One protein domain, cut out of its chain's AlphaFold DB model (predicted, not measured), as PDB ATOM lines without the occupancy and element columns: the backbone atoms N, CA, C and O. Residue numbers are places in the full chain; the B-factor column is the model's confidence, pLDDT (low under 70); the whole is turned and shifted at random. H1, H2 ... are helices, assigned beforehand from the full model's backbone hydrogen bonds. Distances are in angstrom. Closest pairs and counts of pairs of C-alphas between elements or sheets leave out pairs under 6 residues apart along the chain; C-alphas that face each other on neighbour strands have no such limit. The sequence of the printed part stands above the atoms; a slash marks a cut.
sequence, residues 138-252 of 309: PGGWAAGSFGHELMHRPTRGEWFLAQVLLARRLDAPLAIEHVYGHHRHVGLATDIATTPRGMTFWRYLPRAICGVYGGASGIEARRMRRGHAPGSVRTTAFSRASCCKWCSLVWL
ATOM      1  N   PRO A 138     292.645 141.034 211.346       45.94
ATOM      2  CA  PRO A 138     291.391 141.765 211.567       45.94
ATOM      3  C   PRO A 138     291.378 142.530 212.895       45.94
ATOM      4  O   PRO A 138     290.969 143.685 212.933       45.94
ATOM      5  N   GLY A 139     291.902 141.923 213.969       51.88
ATOM      6  CA  GLY A 139     292.049 142.581 215.269       51.88
ATOM      7  C   GLY A 139     293.006 143.768 215.200       51.88
ATOM      8  O   GLY A 139     292.692 144.838 215.707       51.88
ATOM      9  N   GLY A 140     294.136 143.620 214.502       57.91
ATOM     10  CA  GLY A 140     295.059 144.720 214.249       57.91
ATOM     11  C   GLY A 140     294.479 145.788 213.318       57.91
ATOM     12  O   GLY A 140     294.606 146.973 213.599       57.91
ATOM     13  N   TRP A 141     293.861 145.411 212.202       59.88
ATOM     14  CA  TRP A 141     293.350 146.353 211.202       59.88
ATOM     15  C   TRP A 141     292.163 147.156 211.733       59.88
ATOM     16  O   TRP A 141     292.164 148.381 211.606       59.88
ATOM     17  N   ALA A 142     291.216 146.499 212.411       58.75
ATOM     18  CA  ALA A 142     290.111 147.175 213.074       58.75
ATOM     19  C   ALA A 142     290.618 148.030 214.248       58.75
ATOM     20  O   ALA A 142     290.356 149.228 214.282       58.75
ATOM     21  N   ALA A 143     291.423 147.484 215.167       65.25
ATOM     22  CA  ALA A 143     291.926 148.273 216.295       65.25
ATOM     23  C   ALA A 143     292.845 149.429 215.859       65.25
ATOM     24  O   ALA A 143     292.855 150.475 216.495       65.25
ATOM     25  N   GLY A 144     293.588 149.258 214.766       73.94
ATOM     26  CA  GLY A 144     294.450 150.280 214.187       73.94
ATOM     27  C   GLY A 144     293.676 151.398 213.509       73.94
ATOM     28  O   GLY A 144     293.899 152.556 213.829       73.94
ATOM     29  N   SER A 145     292.762 151.060 212.597       78.56
ATOM     30  CA  SER A 145     292.025 152.058 211.808       78.56
ATOM     31  C   SER A 145     290.966 152.764 212.652       78.56
ATOM     32  O   SER A 145     290.931 153.990 212.679       78.56
ATOM     33  N   PHE A 146     290.162 152.015 213.420       82.81
ATOM     34  CA  PHE A 146     289.191 152.615 214.339       82.81
ATOM     35  C   PHE A 146     289.886 153.302 215.513       82.81
ATOM     36  O   PHE A 146     289.465 154.380 215.909       82.81
ATOM     37  N   GLY A 147     290.968 152.732 216.054       83.12
ATOM     38  CA  GLY A 147     291.747 153.395 217.102       83.12
ATOM     39  C   GLY A 147     292.373 154.708 216.627       83.12
ATOM     40  O   GLY A 147     292.385 155.680 217.377       83.12
ATOM     41  N   HIS A 148     292.836 154.763 215.375       84.88
ATOM     42  CA  HIS A 148     293.324 155.990 214.746       84.88
ATOM     43  C   HIS A 148     292.195 157.005 214.524       84.88
ATOM     44  O   HIS A 148     292.329 158.167 214.888       84.88
ATOM     45  N   GLU A 149     291.043 156.593 214.016       88.25
ATOM     46  CA  GLU A 149     289.938 157.534 213.823       88.25
ATOM     47  C   GLU A 149     289.395 158.074 215.160       88.25
ATOM     48  O   GLU A 149     289.158 159.271 215.322       88.25
ATOM     49  N   LEU A 150     289.256 157.204 216.166       88.50
ATOM     50  CA  LEU A 150     288.732 157.566 217.484       88.50
ATOM     51  C   LEU A 150     289.677 158.479 218.274       88.50
ATOM     52  O   LEU A 150     289.196 159.289 219.065       88.50
ATOM     53  N   MET A 151     290.998 158.401 218.062       84.44
ATOM     54  CA  MET A 151     291.925 159.345 218.701       84.44
ATOM     55  C   MET A 151     291.778 160.770 218.159       84.44
ATOM     56  O   MET A 151     292.273 161.687 218.786       84.44
ATOM     57  N   HIS A 152     291.092 161.015 217.042       87.38
ATOM     58  CA  HIS A 152     290.820 162.390 216.596       87.38
ATOM     59  C   HIS A 152     289.528 162.958 217.184       87.38
ATOM     60  O   HIS A 152     289.260 164.155 217.078       87.38
ATOM     61  N   ARG A 153     288.716 162.118 217.834       86.69
ATOM     62  CA  ARG A 153     287.418 162.530 218.363       86.69
ATOM     63  C   ARG A 153     287.564 163.234 219.720       86.69
ATOM     64  O   ARG A 153     288.319 162.787 220.587       86.69
ATOM     65  N   PRO A 154     286.836 164.343 219.952       75.50
ATOM     66  CA  PRO A 154     286.982 165.148 221.168       75.50
ATOM     67  C   PRO A 154     286.361 164.489 222.413       75.50
ATOM     68  O   PRO A 154     286.715 164.846 223.548       75.50
ATOM     69  N   THR A 155     285.445 163.534 222.214       85.38
ATOM     70  CA  THR A 155     284.668 162.868 223.263       85.38
ATOM     71  C   THR A 155     285.553 161.995 224.146       85.38
ATOM     72  O   THR A 155     286.343 161.178 223.673       85.38
ATOM     73  N   ARG A 156     285.393 162.111 225.471       77.00
ATOM     74  CA  ARG A 156     286.222 161.368 226.438       77.00
ATOM     75  C   ARG A 156     286.090 159.844 226.304       77.00
ATOM     76  O   ARG A 156     287.088 159.151 226.464       77.00
ATOM     77  N   GLY A 157     284.890 159.336 226.009       80.12
ATOM     78  CA  GLY A 157     284.638 157.897 225.839       80.12
ATOM     79  C   GLY A 157     285.293 157.313 224.585       80.12
ATOM     80  O   GLY A 157     285.940 156.274 224.655       80.12
ATOM     81  N   GLU A 158     285.203 158.021 223.459       83.25
ATOM     82  CA  GLU A 158     285.831 157.626 222.190       83.25
ATOM     83  C   GLU A 158     287.357 157.642 222.302       83.25
ATOM     84  O   GLU A 158     288.021 156.683 221.915       83.25
ATOM     85  N   TRP A 159     287.910 158.670 222.951       81.62
ATOM     86  CA  TRP A 159     289.341 158.754 223.234       81.62
ATOM     87  C   TRP A 159     289.838 157.603 224.125       81.62
ATOM     88  O   TRP A 159     290.917 157.047 223.911       81.62
ATOM     89  N   PHE A 160     289.059 157.225 225.141       81.62
ATOM     90  CA  PHE A 160     289.380 156.072 225.983       81.62
ATOM     91  C   PHE A 160     289.390 154.776 225.173       81.62
ATOM     92  O   PHE A 160     290.343 153.997 225.255       81.62
ATOM     93  N   LEU A 161     288.358 154.574 224.353       83.06
ATOM     94  CA  LEU A 161     288.239 153.411 223.485       83.06
ATOM     95  C   LEU A 161     289.400 153.335 222.483       83.06
ATOM     96  O   LEU A 161     289.967 152.258 222.300       83.06
ATOM     97  N   ALA A 162     289.828 154.469 221.919       82.81
ATOM     98  CA  ALA A 162     291.012 154.554 221.064       82.81
ATOM     99  C   ALA A 162     292.263 154.002 221.764       82.81
ATOM    100  O   ALA A 162     292.971 153.159 221.211       82.81
ATOM    101  N   GLN A 163     292.509 154.415 223.013       79.12
ATOM    102  CA  GLN A 163     293.657 153.932 223.785       79.12
ATOM    103  C   GLN A 163     293.573 152.435 224.095       79.12
ATOM    104  O   GLN A 163     294.587 151.745 223.998       79.12
ATOM    105  N   VAL A 164     292.387 151.916 224.422       78.50
ATOM    106  CA  VAL A 164     292.175 150.476 224.659       78.50
ATOM    107  C   VAL A 164     292.484 149.667 223.397       78.50
ATOM    108  O   VAL A 164     293.187 148.656 223.470       78.50
ATOM    109  N   LEU A 165     291.984 150.114 222.242       81.38
ATOM    110  CA  LEU A 165     292.186 149.446 220.956       81.38
ATOM    111  C   LEU A 165     293.665 149.462 220.547       81.38
ATOM    112  O   LEU A 165     294.233 148.412 220.246       81.38
ATOM    113  N   LEU A 166     294.333 150.612 220.635       80.12
ATOM    114  CA  LEU A 166     295.751 150.744 220.275       80.12
ATOM    115  C   LEU A 166     296.681 150.014 221.253       80.12
ATOM    116  O   LEU A 166     297.706 149.458 220.851       80.12
ATOM    117  N   ALA A 167     296.314 149.922 222.533       77.50
ATOM    118  CA  ALA A 167     297.085 149.174 223.521       77.50
ATOM    119  C   ALA A 167     297.167 147.674 223.228       77.50
ATOM    120  O   ALA A 167     298.163 147.039 223.585       77.50
ATOM    121  N   ARG A 168     296.157 147.100 222.558       70.69
ATOM    122  CA  ARG A 168     296.189 145.696 222.113       70.69
ATOM    123  C   ARG A 168     297.316 145.434 221.113       70.69
ATOM    124  O   ARG A 168     297.805 144.311 221.067       70.69
ATOM    125  N   ARG A 169     297.760 146.464 220.381       70.56
ATOM    126  CA  ARG A 169     298.876 146.412 219.425       70.56
ATOM    127  C   ARG A 169     300.213 146.886 220.009       70.56
ATOM    128  O   ARG A 169     301.222 146.838 219.327       70.56
ATOM    129  N   LEU A 170     300.244 147.295 221.280       74.88
ATOM    130  CA  LEU A 170     301.393 147.992 221.874       74.88
ATOM    131  C   LEU A 170     301.658 149.373 221.241       74.88
ATOM    132  O   LEU A 170     302.760 149.895 221.359       74.88
ATOM    133  N   ASP A 171     300.636 150.001 220.657       76.31
ATOM    134  CA  ASP A 171     300.735 151.318 220.012       76.31
ATOM    135  C   ASP A 171     299.986 152.409 220.792       76.31
ATOM    136  O   ASP A 171     299.691 153.474 220.264       76.31
ATOM    137  N   ALA A 172     299.668 152.195 222.072       79.25
ATOM    138  CA  ALA A 172     298.981 153.206 222.883       79.25
ATOM    139  C   ALA A 172     299.667 154.597 222.894       79.25
ATOM    140  O   ALA A 172     298.949 155.598 222.838       79.25
ATOM    141  N   PRO A 173     301.015 154.715 222.922       81.75
ATOM    142  CA  PRO A 173     301.687 156.016 222.833       81.75
ATOM    143  C   PRO A 173     301.412 156.778 221.528       81.75
ATOM    144  O   PRO A 173     301.451 158.010 221.537       81.75
ATOM    145  N   LEU A 174     301.068 156.070 220.442       84.19
ATOM    146  CA  LEU A 174     300.722 156.673 219.156       84.19
ATOM    147  C   LEU A 174     299.525 157.618 219.290       84.19
ATOM    148  O   LEU A 174     299.540 158.673 218.684       84.19
ATOM    149  N   ALA A 175     298.533 157.311 220.134       83.88
ATOM    150  CA  ALA A 175     297.367 158.182 220.319       83.88
ATOM    151  C   ALA A 175     297.736 159.599 220.798       83.88
ATOM    152  O   ALA A 175     297.099 160.586 220.439       83.88
ATOM    153  N   ILE A 176     298.773 159.702 221.631       83.88
ATOM    154  CA  ILE A 176     299.228 160.972 222.200       83.88
ATOM    155  C   ILE A 176     300.186 161.659 221.230       83.88
ATOM    156  O   ILE A 176     300.042 162.849 220.952       83.88
ATOM    157  N   GLU A 177     301.176 160.917 220.741       86.12
ATOM    158  CA  GLU A 177     302.197 161.476 219.865       86.12
ATOM    159  C   GLU A 177     301.608 161.898 218.522       86.12
ATOM    160  O   GLU A 177     301.872 163.008 218.082       86.12
ATOM    161  N   HIS A 178     300.724 161.099 217.932       88.44
ATOM    162  CA  HIS A 178     300.132 161.415 216.643       88.44
ATOM    163  C   HIS A 178     299.336 162.729 216.700       88.44
ATOM    164  O   HIS A 178     299.590 163.649 215.927       88.44
ATOM    165  N   VAL A 179     298.422 162.862 217.669       85.31
ATOM    166  CA  VAL A 179     297.517 164.021 217.788       85.31
ATOM    167  C   VAL A 179     298.237 165.290 218.254       85.31
ATOM    168  O   VAL A 179     297.976 166.374 217.742       85.31
ATOM    169  N   TYR A 180     299.140 165.189 219.236       84.06
ATOM    170  CA  TYR A 180     299.752 166.369 219.868       84.06
ATOM    171  C   TYR A 180     301.203 166.632 219.433       84.06
ATOM    172  O   TYR A 180     301.754 167.694 219.742       84.06
ATOM    173  N   GLY A 181     301.828 165.669 218.758       85.75
ATOM    174  CA  GLY A 181     303.181 165.718 218.212       85.75
ATOM    175  C   GLY A 181     303.148 165.812 216.691       85.75
ATOM    176  O   GLY A 181     303.352 166.906 216.166       85.75
ATOM    177  N   HIS A 182     302.873 164.703 216.006       88.06
ATOM    178  CA  HIS A 182     302.907 164.605 214.546       88.06
ATOM    179  C   HIS A 182     302.017 165.644 213.852       88.06
ATOM    180  O   HIS A 182     302.539 166.448 213.092       88.06
ATOM    181  N   HIS A 183     300.720 165.743 214.175       88.69
ATOM    182  CA  HIS A 183     299.822 166.748 213.561       88.69
ATOM    183  C   HIS A 183     300.301 168.194 213.736       88.69
ATOM    184  O   HIS A 183     300.027 169.051 212.903       88.69
ATOM    185  N   ARG A 184     301.053 168.473 214.805       85.31
ATOM    186  CA  ARG A 184     301.618 169.801 215.067       85.31
ATOM    187  C   ARG A 184     302.906 170.072 214.287       85.31
ATOM    188  O   ARG A 184     303.200 171.231 214.013       85.31
ATOM    189  N   HIS A 185     303.693 169.041 213.988       83.44
ATOM    190  CA  HIS A 185     305.025 169.183 213.391       83.44
ATOM    191  C   HIS A 185     305.152 168.484 212.033       83.44
ATOM    192  O   HIS A 185     306.273 168.306 211.566       83.44
ATOM    193  N   VAL A 186     304.041 168.079 211.415       85.25
ATOM    194  CA  VAL A 186     304.023 167.256 210.202       85.25
ATOM    195  C   VAL A 186     304.903 167.865 209.111       85.25
ATOM    196  O   VAL A 186     304.811 169.053 208.802       85.25
ATOM    197  N   GLY A 187     305.807 167.057 208.555       75.25
ATOM    198  CA  GLY A 187     306.729 167.490 207.498       75.25
ATOM    199  C   GLY A 187     307.938 168.318 207.958       75.25
ATOM    200  O   GLY A 187     308.800 168.620 207.133       75.25
ATOM    201  N   LEU A 188     308.059 168.656 209.246       82.06
ATOM    202  CA  LEU A 188     309.262 169.289 209.799       82.06
ATOM    203  C   LEU A 188     310.339 168.248 210.124       82.06
ATOM    204  O   LEU A 188     310.053 167.086 210.395       82.06
ATOM    205  N   ALA A 189     311.600 168.683 210.204       79.50
ATOM    206  CA  ALA A 189     312.719 167.813 210.594       79.50
ATOM    207  C   ALA A 189     312.573 167.215 212.011       79.50
ATOM    208  O   ALA A 189     313.184 166.194 212.330       79.50
ATOM    209  N   THR A 190     311.773 167.860 212.864       79.31
ATOM    210  CA  THR A 190     311.439 167.398 214.218       79.31
ATOM    211  C   THR A 190     310.344 166.334 214.242       79.31
ATOM    212  O   THR A 190     310.123 165.737 215.294       79.31
ATOM    213  N   ASP A 191     309.650 166.103 213.124       83.94
ATOM    214  CA  ASP A 191     308.661 165.038 213.010       83.94
ATOM    215  C   ASP A 191     309.345 163.669 212.998       83.94
ATOM    216  O   ASP A 191     310.317 163.409 212.283       83.94
ATOM    217  N   ILE A 192     308.829 162.786 213.836       80.75
ATOM    218  CA  ILE A 192     309.331 161.427 214.012       80.75
ATOM    219  C   ILE A 192     308.549 160.413 213.178       80.75
ATOM    220  O   ILE A 192     309.103 159.354 212.885       80.75
ATOM    221  N   ALA A 193     307.312 160.737 212.782       82.25
ATOM    222  CA  ALA A 193     306.430 159.853 212.020       82.25
ATOM    223  C   ALA A 193     306.484 160.095 210.499       82.25
ATOM    224  O   ALA A 193     306.094 159.223 209.721       82.25
ATOM    225  N   THR A 194     306.998 161.244 210.052       84.12
ATOM    226  CA  THR A 194     307.315 161.459 208.634       84.12
ATOM    227  C   THR A 194     308.717 160.941 208.330       84.12
ATOM    228  O   THR A 194     309.714 161.394 208.894       84.12
ATOM    229  N   THR A 195     308.813 160.002 207.393       84.06
ATOM    230  CA  THR A 195     310.094 159.452 206.942       84.06
ATOM    231  C   THR A 195     310.860 160.472 206.089       84.06
ATOM    232  O   THR A 195     310.327 160.934 205.077       84.06
ATOM    233  N   PRO A 196     312.132 160.791 206.406       80.69
ATOM    234  CA  PRO A 196     312.972 161.600 205.528       80.69
ATOM    235  C   PRO A 196     313.173 160.924 204.168       80.69
ATOM    236  O   PRO A 196     313.387 159.709 204.084       80.69
ATOM    237  N   ARG A 197     313.147 161.712 203.090       80.81
ATOM    238  CA  ARG A 197     313.341 161.207 201.724       80.81
ATOM    239  C   ARG A 197     314.682 160.469 201.611       80.81
ATOM    240  O   ARG A 197     315.714 160.990 202.019       80.81
ATOM    241  N   GLY A 198     314.658 159.256 201.057       84.44
ATOM    242  CA  GLY A 198     315.851 158.414 200.881       84.44
ATOM    243  C   GLY A 198     316.215 157.529 202.082       84.44
ATOM    244  O   GLY A 198     317.177 156.769 202.000       84.44
ATOM    245  N   MET A 199     315.461 157.573 203.187       85.62
ATOM    246  CA  MET A 199     315.669 156.657 204.310       85.62
ATOM    247  C   MET A 199     315.068 155.276 204.016       85.62
ATOM    248  O   MET A 199     313.918 155.157 203.597       85.62
ATOM    249  N   THR A 200     315.837 154.214 204.266       84.69
ATOM    250  CA  THR A 200     315.342 152.840 204.129       84.69
ATOM    251  C   THR A 200     314.392 152.485 205.269       84.69
ATOM    252  O   THR A 200     314.545 152.952 206.402       84.69
ATOM    253  N   PHE A 201     313.447 151.589 204.982       81.88
ATOM    254  CA  PHE A 201     312.483 151.090 205.962       81.88
ATOM    255  C   PHE A 201     313.151 150.608 207.259       81.88
ATOM    256  O   PHE A 201     312.761 151.012 208.350       81.88
ATOM    257  N   TRP A 202     314.214 149.808 207.146       85.00
ATOM    258  CA  TRP A 202     314.904 149.220 208.298       85.00
ATOM    259  C   TRP A 202     315.616 150.237 209.188       85.00
ATOM    260  O   TRP A 202     315.774 150.001 210.381       85.00
ATOM    261  N   ARG A 203     316.024 151.381 208.631       84.25
ATOM    262  CA  ARG A 203     316.623 152.475 209.403       84.25
ATOM    263  C   ARG A 203     315.557 153.370 210.031       84.25
ATOM    264  O   ARG A 203     315.762 153.902 211.119       84.25
ATOM    265  N   TYR A 204     314.420 153.507 209.356       85.31
ATOM    266  CA  TYR A 204     313.278 154.273 209.834       85.31
ATOM    267  C   TYR A 204     312.542 153.577 210.985       85.31
ATOM    268  O   TYR A 204     312.242 154.214 211.989       85.31
ATOM    269  N   LEU A 205     312.310 152.266 210.890       84.94
ATOM    270  CA  LEU A 205     311.522 151.496 211.855       84.94
ATOM    271  C   LEU A 205     311.965 151.667 213.327       84.94
ATOM    272  O   LEU A 205     311.125 152.038 214.147       84.94
ATOM    273  N   PRO A 206     313.245 151.465 213.707       84.00
ATOM    274  CA  PRO A 206     313.670 151.657 215.094       84.00
ATOM    275  C   PRO A 206     313.573 153.126 215.536       84.00
ATOM    276  O   PRO A 206     313.204 153.397 216.678       84.00
ATOM    277  N   ARG A 207     313.844 154.081 214.633       83.81
ATOM    278  CA  ARG A 207     313.692 155.520 214.901       83.81
ATOM    279  C   ARG A 207     312.235 155.874 215.198       83.81
ATOM    280  O   ARG A 207     311.990 156.594 216.161       83.81
ATOM    281  N   ALA A 208     311.295 155.375 214.400       84.94
ATOM    282  CA  ALA A 208     309.869 155.634 214.562       84.94
ATOM    283  C   ALA A 208     309.344 155.047 215.879       84.94
ATOM    284  O   ALA A 208     308.702 155.754 216.649       84.94
ATOM    285  N   ILE A 209     309.690 153.792 216.191       82.12
ATOM    286  CA  ILE A 209     309.264 153.134 217.435       82.12
ATOM    287  C   ILE A 209     309.795 153.897 218.653       82.12
ATOM    288  O   ILE A 209     309.016 154.345 219.490       82.12
ATOM    289  N   CYS A 210     311.110 154.106 218.757       84.06
ATOM    290  CA  CYS A 210     311.680 154.816 219.905       84.06
ATOM    291  C   CYS A 210     311.208 156.277 219.972       84.06
ATOM    292  O   CYS A 210     310.949 156.796 221.060       84.06
ATOM    293  N   GLY A 211     311.064 156.922 218.811       84.81
ATOM    294  CA  GLY A 211     310.574 158.286 218.678       84.81
ATOM    295  C   GLY A 211     309.165 158.448 219.233       84.81
ATOM    296  O   GLY A 211     308.956 159.315 220.076       84.81
ATOM    297  N   VAL A 212     308.217 157.595 218.829       84.81
ATOM    298  CA  VAL A 212     306.805 157.696 219.243       84.81
ATOM    299  C   VAL A 212     306.662 157.581 220.760       84.81
ATOM    300  O   VAL A 212     305.956 158.370 221.391       84.81
ATOM    301  N   TYR A 213     307.396 156.651 221.370       82.69
ATOM    302  CA  TYR A 213     307.405 156.480 222.820       82.69
ATOM    303  C   TYR A 213     308.031 157.688 223.535       82.69
ATOM    304  O   TYR A 213     307.428 158.234 224.460       82.69
ATOM    305  N   GLY A 214     309.204 158.152 223.088       82.31
ATOM    306  CA  GLY A 214     309.878 159.314 223.677       82.31
ATOM    307  C   GLY A 214     309.080 160.615 223.524       82.31
ATOM    308  O   GLY A 214     308.958 161.392 224.475       82.31
ATOM    309  N   GLY A 215     308.477 160.827 222.353       83.38
ATOM    310  CA  GLY A 215     307.619 161.967 222.041       83.38
ATOM    311  C   GLY A 215     306.377 162.005 222.926       83.38
ATOM    312  O   GLY A 215     306.118 163.026 223.571       83.38
ATOM    313  N   ALA A 216     305.664 160.880 223.042       83.62
ATOM    314  CA  ALA A 216     304.508 160.751 223.928       83.62
ATOM    315  C   ALA A 216     304.869 161.047 225.394       83.62
ATOM    316  O   ALA A 216     304.193 161.846 226.046       83.62
ATOM    317  N   SER A 217     305.966 160.472 225.905       80.12
ATOM    318  CA  SER A 217     306.452 160.734 227.268       80.12
ATOM    319  C   SER A 217     306.799 162.208 227.494       80.12
ATOM    320  O   SER A 217     306.459 162.767 228.537       80.12
ATOM    321  N   GLY A 218     307.435 162.862 226.518       81.75
ATOM    322  CA  GLY A 218     307.766 164.285 226.592       81.75
ATOM    323  C   GLY A 218     306.534 165.197 226.572       81.75
ATOM    324  O   GLY A 218     306.482 166.181 227.314       81.75
ATOM    325  N   ILE A 219     305.526 164.872 225.755       81.62
ATOM    326  CA  ILE A 219     304.238 165.587 225.719       81.62
ATOM    327  C   ILE A 219     303.530 165.459 227.070       81.62
ATOM    328  O   ILE A 219     303.055 166.460 227.614       81.62
ATOM    329  N   GLU A 220     303.520 164.260 227.645       77.81
ATOM    330  CA  GLU A 220     302.895 164.003 228.940       77.81
ATOM    331  C   GLU A 220     303.607 164.697 230.104       77.81
ATOM    332  O   GLU A 220     302.967 165.364 230.920       77.81
ATOM    333  N   ALA A 221     304.940 164.668 230.135       78.56
ATOM    334  CA  ALA A 221     305.713 165.399 231.137       78.56
ATOM    335  C   ALA A 221     305.415 166.911 231.108       78.56
ATOM    336  O   ALA A 221     305.311 167.550 232.157       78.56
ATOM    337  N   ARG A 222     305.222 167.497 229.916       81.88
ATOM    338  CA  ARG A 222     304.834 168.911 229.770       81.88
ATOM    339  C   ARG A 222     303.420 169.197 230.279       81.88
ATOM    340  O   ARG A 222     303.196 170.275 230.823       81.88
ATOM    341  N   ARG A 223     302.477 168.264 230.131       77.50
ATOM    342  CA  ARG A 223     301.109 168.401 230.665       77.50
ATOM    343  C   ARG A 223     301.077 168.348 232.186       77.50
ATOM    344  O   ARG A 223     300.426 169.188 232.802       77.50
ATOM    345  N   MET A 224     301.830 167.424 232.781       73.19
ATOM    346  CA  MET A 224     301.946 167.308 234.239       73.19
ATOM    347  C   MET A 224     302.543 168.576 234.860       73.19
ATOM    348  O   MET A 224     302.022 169.080 235.849       73.19
ATOM    349  N   ARG A 225     303.560 169.171 234.219       79.31
ATOM    350  CA  ARG A 225     304.123 170.472 234.635       79.31
ATOM    351  C   ARG A 225     303.117 171.629 234.581       79.31
ATOM    352  O   ARG A 225     303.322 172.632 235.248       79.31
ATOM    353  N   ARG A 226     302.033 171.495 233.809       79.88
ATOM    354  CA  ARG A 226     300.919 172.455 233.725       79.88
ATOM    355  C   ARG A 226     299.751 172.085 234.654       79.88
ATOM    356  O   ARG A 226     298.618 172.459 234.375       79.88
ATOM    357  N   GLY A 227     299.993 171.288 235.697       72.94
ATOM    358  CA  GLY A 227     299.002 170.959 236.729       72.94
ATOM    359  C   GLY A 227     297.961 169.900 236.345       72.94
ATOM    360  O   GLY A 227     296.968 169.747 237.050       72.94
ATOM    361  N   HIS A 228     298.145 169.163 235.244       68.44
ATOM    362  CA  HIS A 228     297.213 168.093 234.864       68.44
ATOM    363  C   HIS A 228     297.476 166.807 235.663       68.44
ATOM    364  O   HIS A 228     298.624 166.373 235.789       68.44
ATOM    365  N   ALA A 229     296.408 166.170 236.158       60.78
ATOM    366  CA  ALA A 229     296.501 164.988 237.014       60.78
ATOM    367  C   ALA A 229     297.113 163.759 236.294       60.78
ATOM    368  O   ALA A 229     296.740 163.455 235.149       60.78
ATOM    369  N   PRO A 230     298.005 163.001 236.965       52.53
ATOM    370  CA  PRO A 230     298.523 161.738 236.454       52.53
ATOM    371  C   PRO A 230     297.429 160.661 236.532       52.53
ATOM    372  O   PRO A 230     297.196 160.090 237.590       52.53
ATOM    373  N   GLY A 231     296.749 160.388 235.412       51.94
ATOM    374  CA  GLY A 231     295.717 159.339 235.321       51.94
ATOM    375  C   GLY A 231     294.334 159.793 234.845       51.94
ATOM    376  O   GLY A 231     293.354 159.093 235.085       51.94
ATOM    377  N   SER A 232     294.212 160.944 234.174       56.22
ATOM    378  CA  SER A 232     292.953 161.278 233.493       56.22
ATOM    379  C   SER A 232     292.662 160.273 232.366       56.22
ATOM    380  O   SER A 232     293.558 159.594 231.881       56.22
ATOM    381  N   VAL A 233     291.425 160.224 231.868       53.41
ATOM    382  CA  VAL A 233     291.030 159.402 230.699       53.41
ATOM    383  C   VAL A 233     291.910 159.667 229.460       53.41
ATOM    384  O   VAL A 233     292.050 158.819 228.578       53.41
ATOM    385  N   ARG A 234     292.552 160.841 229.406       53.50
ATOM    386  CA  ARG A 234     293.506 161.245 228.365       53.50
ATOM    387  C   ARG A 234     294.966 160.883 228.685       53.50
ATOM    388  O   ARG A 234     295.826 161.141 227.853       53.50
ATOM    389  N   THR A 235     295.239 160.279 229.845       54.84
ATOM    390  CA  THR A 235     296.573 160.057 230.415       54.84
ATOM    391  C   THR A 235     296.822 158.608 230.888       54.84
ATOM    392  O   THR A 235     296.244 158.108 231.848       54.84
ATOM    393  N   THR A 236     297.809 157.971 230.254       56.50
ATOM    394  CA  THR A 236     298.839 157.098 230.868       56.50
ATOM    395  C   THR A 236     298.523 155.713 231.443       56.50
ATOM    396  O   THR A 236     299.485 155.012 231.764       56.50
ATOM    397  N   ALA A 237     297.283 155.233 231.552       53.84
ATOM    398  CA  ALA A 237     297.092 153.838 231.998       53.84
ATOM    399  C   ALA A 237     297.683 152.834 230.981       53.84
ATOM    400  O   ALA A 237     298.376 151.883 231.342       53.84
ATOM    401  N   PHE A 238     297.482 153.097 229.688       54.47
ATOM    402  CA  PHE A 238     297.850 152.162 228.626       54.47
ATOM    403  C   PHE A 238     299.274 152.334 228.090       54.47
ATOM    404  O   PHE A 238     299.925 151.335 227.802       54.47
ATOM    405  N   SER A 239     299.814 153.555 228.026       54.78
ATOM    406  CA  SER A 239     301.184 153.781 227.540       54.78
ATOM    407  C   SER A 239     302.256 153.197 228.473       54.78
ATOM    408  O   SER A 239     303.236 152.625 227.994       54.78
ATOM    409  N   ARG A 240     302.043 153.230 229.799       54.31
ATOM    410  CA  ARG A 240     302.908 152.531 230.774       54.31
ATOM    411  C   ARG A 240     302.797 151.008 230.647       54.31
ATOM    412  O   ARG A 240     303.817 150.324 230.654       54.31
ATOM    413  N   ALA A 241     301.586 150.482 230.448       55.09
ATOM    414  CA  ALA A 241     301.356 149.049 230.251       55.09
ATOM    415  C   ALA A 241     301.973 148.516 228.940       55.09
ATOM    416  O   ALA A 241     302.502 147.404 228.922       55.09
ATOM    417  N   SER A 242     301.956 149.305 227.859       56.62
ATOM    418  CA  SER A 242     302.620 148.963 226.592       56.62
ATOM    419  C   SER A 242     304.144 148.921 226.734       56.62
ATOM    420  O   SER A 242     304.761 147.981 226.240       56.62
ATOM    421  N   CYS A 243     304.744 149.862 227.475       55.41
ATOM    422  CA  CYS A 243     306.183 149.860 227.755       55.41
ATOM    423  C   CYS A 243     306.606 148.642 228.596       55.41
ATOM    424  O   CYS A 243     307.576 147.968 228.254       55.41
ATOM    425  N   CYS A 244     305.847 148.300 229.648       54.88
ATOM    426  CA  CYS A 244     306.113 147.105 230.454       54.88
ATOM    427  C   CYS A 244     306.006 145.817 229.624       54.88
ATOM    428  O   CYS A 244     306.880 144.962 229.726       54.88
ATOM    429  N   LYS A 245     304.998 145.697 228.746       57.38
ATOM    430  CA  LYS A 245     304.865 144.544 227.836       57.38
ATOM    431  C   LYS A 245     306.015 144.443 226.834       57.38
ATOM    432  O   LYS A 245     306.469 143.333 226.576       57.38
ATOM    433  N   TRP A 246     306.512 145.562 226.305       57.69
ATOM    434  CA  TRP A 246     307.690 145.578 225.430       57.69
ATOM    435  C   TRP A 246     308.940 145.087 226.165       57.69
ATOM    436  O   TRP A 246     309.638 144.203 225.669       57.69
ATOM    437  N   CYS A 247     309.181 145.583 227.381       56.16
ATOM    438  CA  CYS A 247     310.279 145.114 228.224       56.16
ATOM    439  C   CYS A 247     310.146 143.620 228.552       56.16
ATOM    440  O   CYS A 247     311.137 142.899 228.477       56.16
ATOM    441  N   SER A 248     308.938 143.129 228.845       56.44
ATOM    442  CA  SER A 248     308.684 141.705 229.083       56.44
ATOM    443  C   SER A 248     308.890 140.844 227.836       56.44
ATOM    444  O   SER A 248     309.446 139.761 227.957       56.44
ATOM    445  N   LEU A 249     308.492 141.304 226.645       57.81
ATOM    446  CA  LEU A 249     308.713 140.585 225.381       57.81
ATOM    447  C   LEU A 249     310.199 140.533 225.008       57.81
ATOM    448  O   LEU A 249     310.702 139.475 224.638       57.81
ATOM    449  N   VAL A 250     310.920 141.647 225.164       59.94
ATOM    450  CA  VAL A 250     312.376 141.698 224.958       59.94
ATOM    451  C   VAL A 250     313.090 140.818 225.980       59.94
ATOM    452  O   VAL A 250     313.994 140.070 225.612       59.94
ATOM    453  N   TRP A 251     312.661 140.845 227.242       49.00
ATOM    454  CA  TRP A 251     313.189 139.970 228.282       49.00
ATOM    455  C   TRP A 251     312.909 138.496 227.967       49.00
ATOM    456  O   TRP A 251     313.849 137.722 227.915       49.00
ATOM    457  N   LEU A 252     311.676 138.111 227.625       53.47
ATOM    458  CA  LEU A 252     311.320 136.745 227.211       53.47
ATOM    459  C   LEU A 252     312.095 136.275 225.972       53.47
ATOM    460  O   LEU A 252     312.463 135.109 225.902       53.47
TER     461      LEU A 252
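Overview. This is residues 138 to 252 of the 309 residues of an uncharacterized protein of Bauldia sp (UniProt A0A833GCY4). A short helix in the middle, H3, is crossed at right angles by the long helix H4 on one side, while the helical hairpin of H1 and H2 packs on the start of H3 through H2. H5 begins beside the end of H2 and the start of H3 and runs outward, and its residues 247 to 252 stick out. The 115 printed residues include five named helices, H1 to H5 along the chain, and no named strand, an all helix class. The whole is compact, with a radius of gyration of the C-alphas of 14.3 A and spans of 40 by 34 by 28 A.

Arrangement. H1, residues 138 to 150, and H2, residues 156 to 167, form a hairpin at a shallow tilt of 34 degrees, only just short of steep; their closest C-alphas, Gly 147 and Ala 162, are 4.2 A apart. H2 touches H3, residues 172 to 185, with residues 162 to 166 alone, closest C-alphas Leu 166 and Ala 172 at 4.8 A. H3 touches H4, residues 201 to 224, about perpendicular at 89 degrees, closest C-alphas Glu 177 and Ala 216 at 4.7 A. H5, residues 237 to 252, touches H2 at a shallow tilt of 4 degrees, the same way, closest C-alphas Ala 167 and Phe 238 at 6.0 A. It also touches H3, closest C-alphas Ala 172 and Ser 239 at 5.2 A. Every O i to N i+4 pair is within hydrogen-bond range in H1 and H2, against 6 of 10 in H3, 18 of 20 in H4 and 11 of 12 in H5.

Along the chain. H1 begins at C-alpha 138 (291.391, 141.765, 211.567) and measures 17.1 A, H2 16.6 A, H3 19.5 A. H4 measures 34.3 A; H5, 22.7 A, ends at C-alpha 252 (311.320, 136.745, 227.211).

Size, cuts and confidence. The C-alphas farthest apart, Gly 198 and Gly 227, are 41.5 A apart. The printed part has no cut; the links H3 to H4 and H4 to H5 are long. Residues 138 to 143 and 228 to 252 have pLDDT under 70.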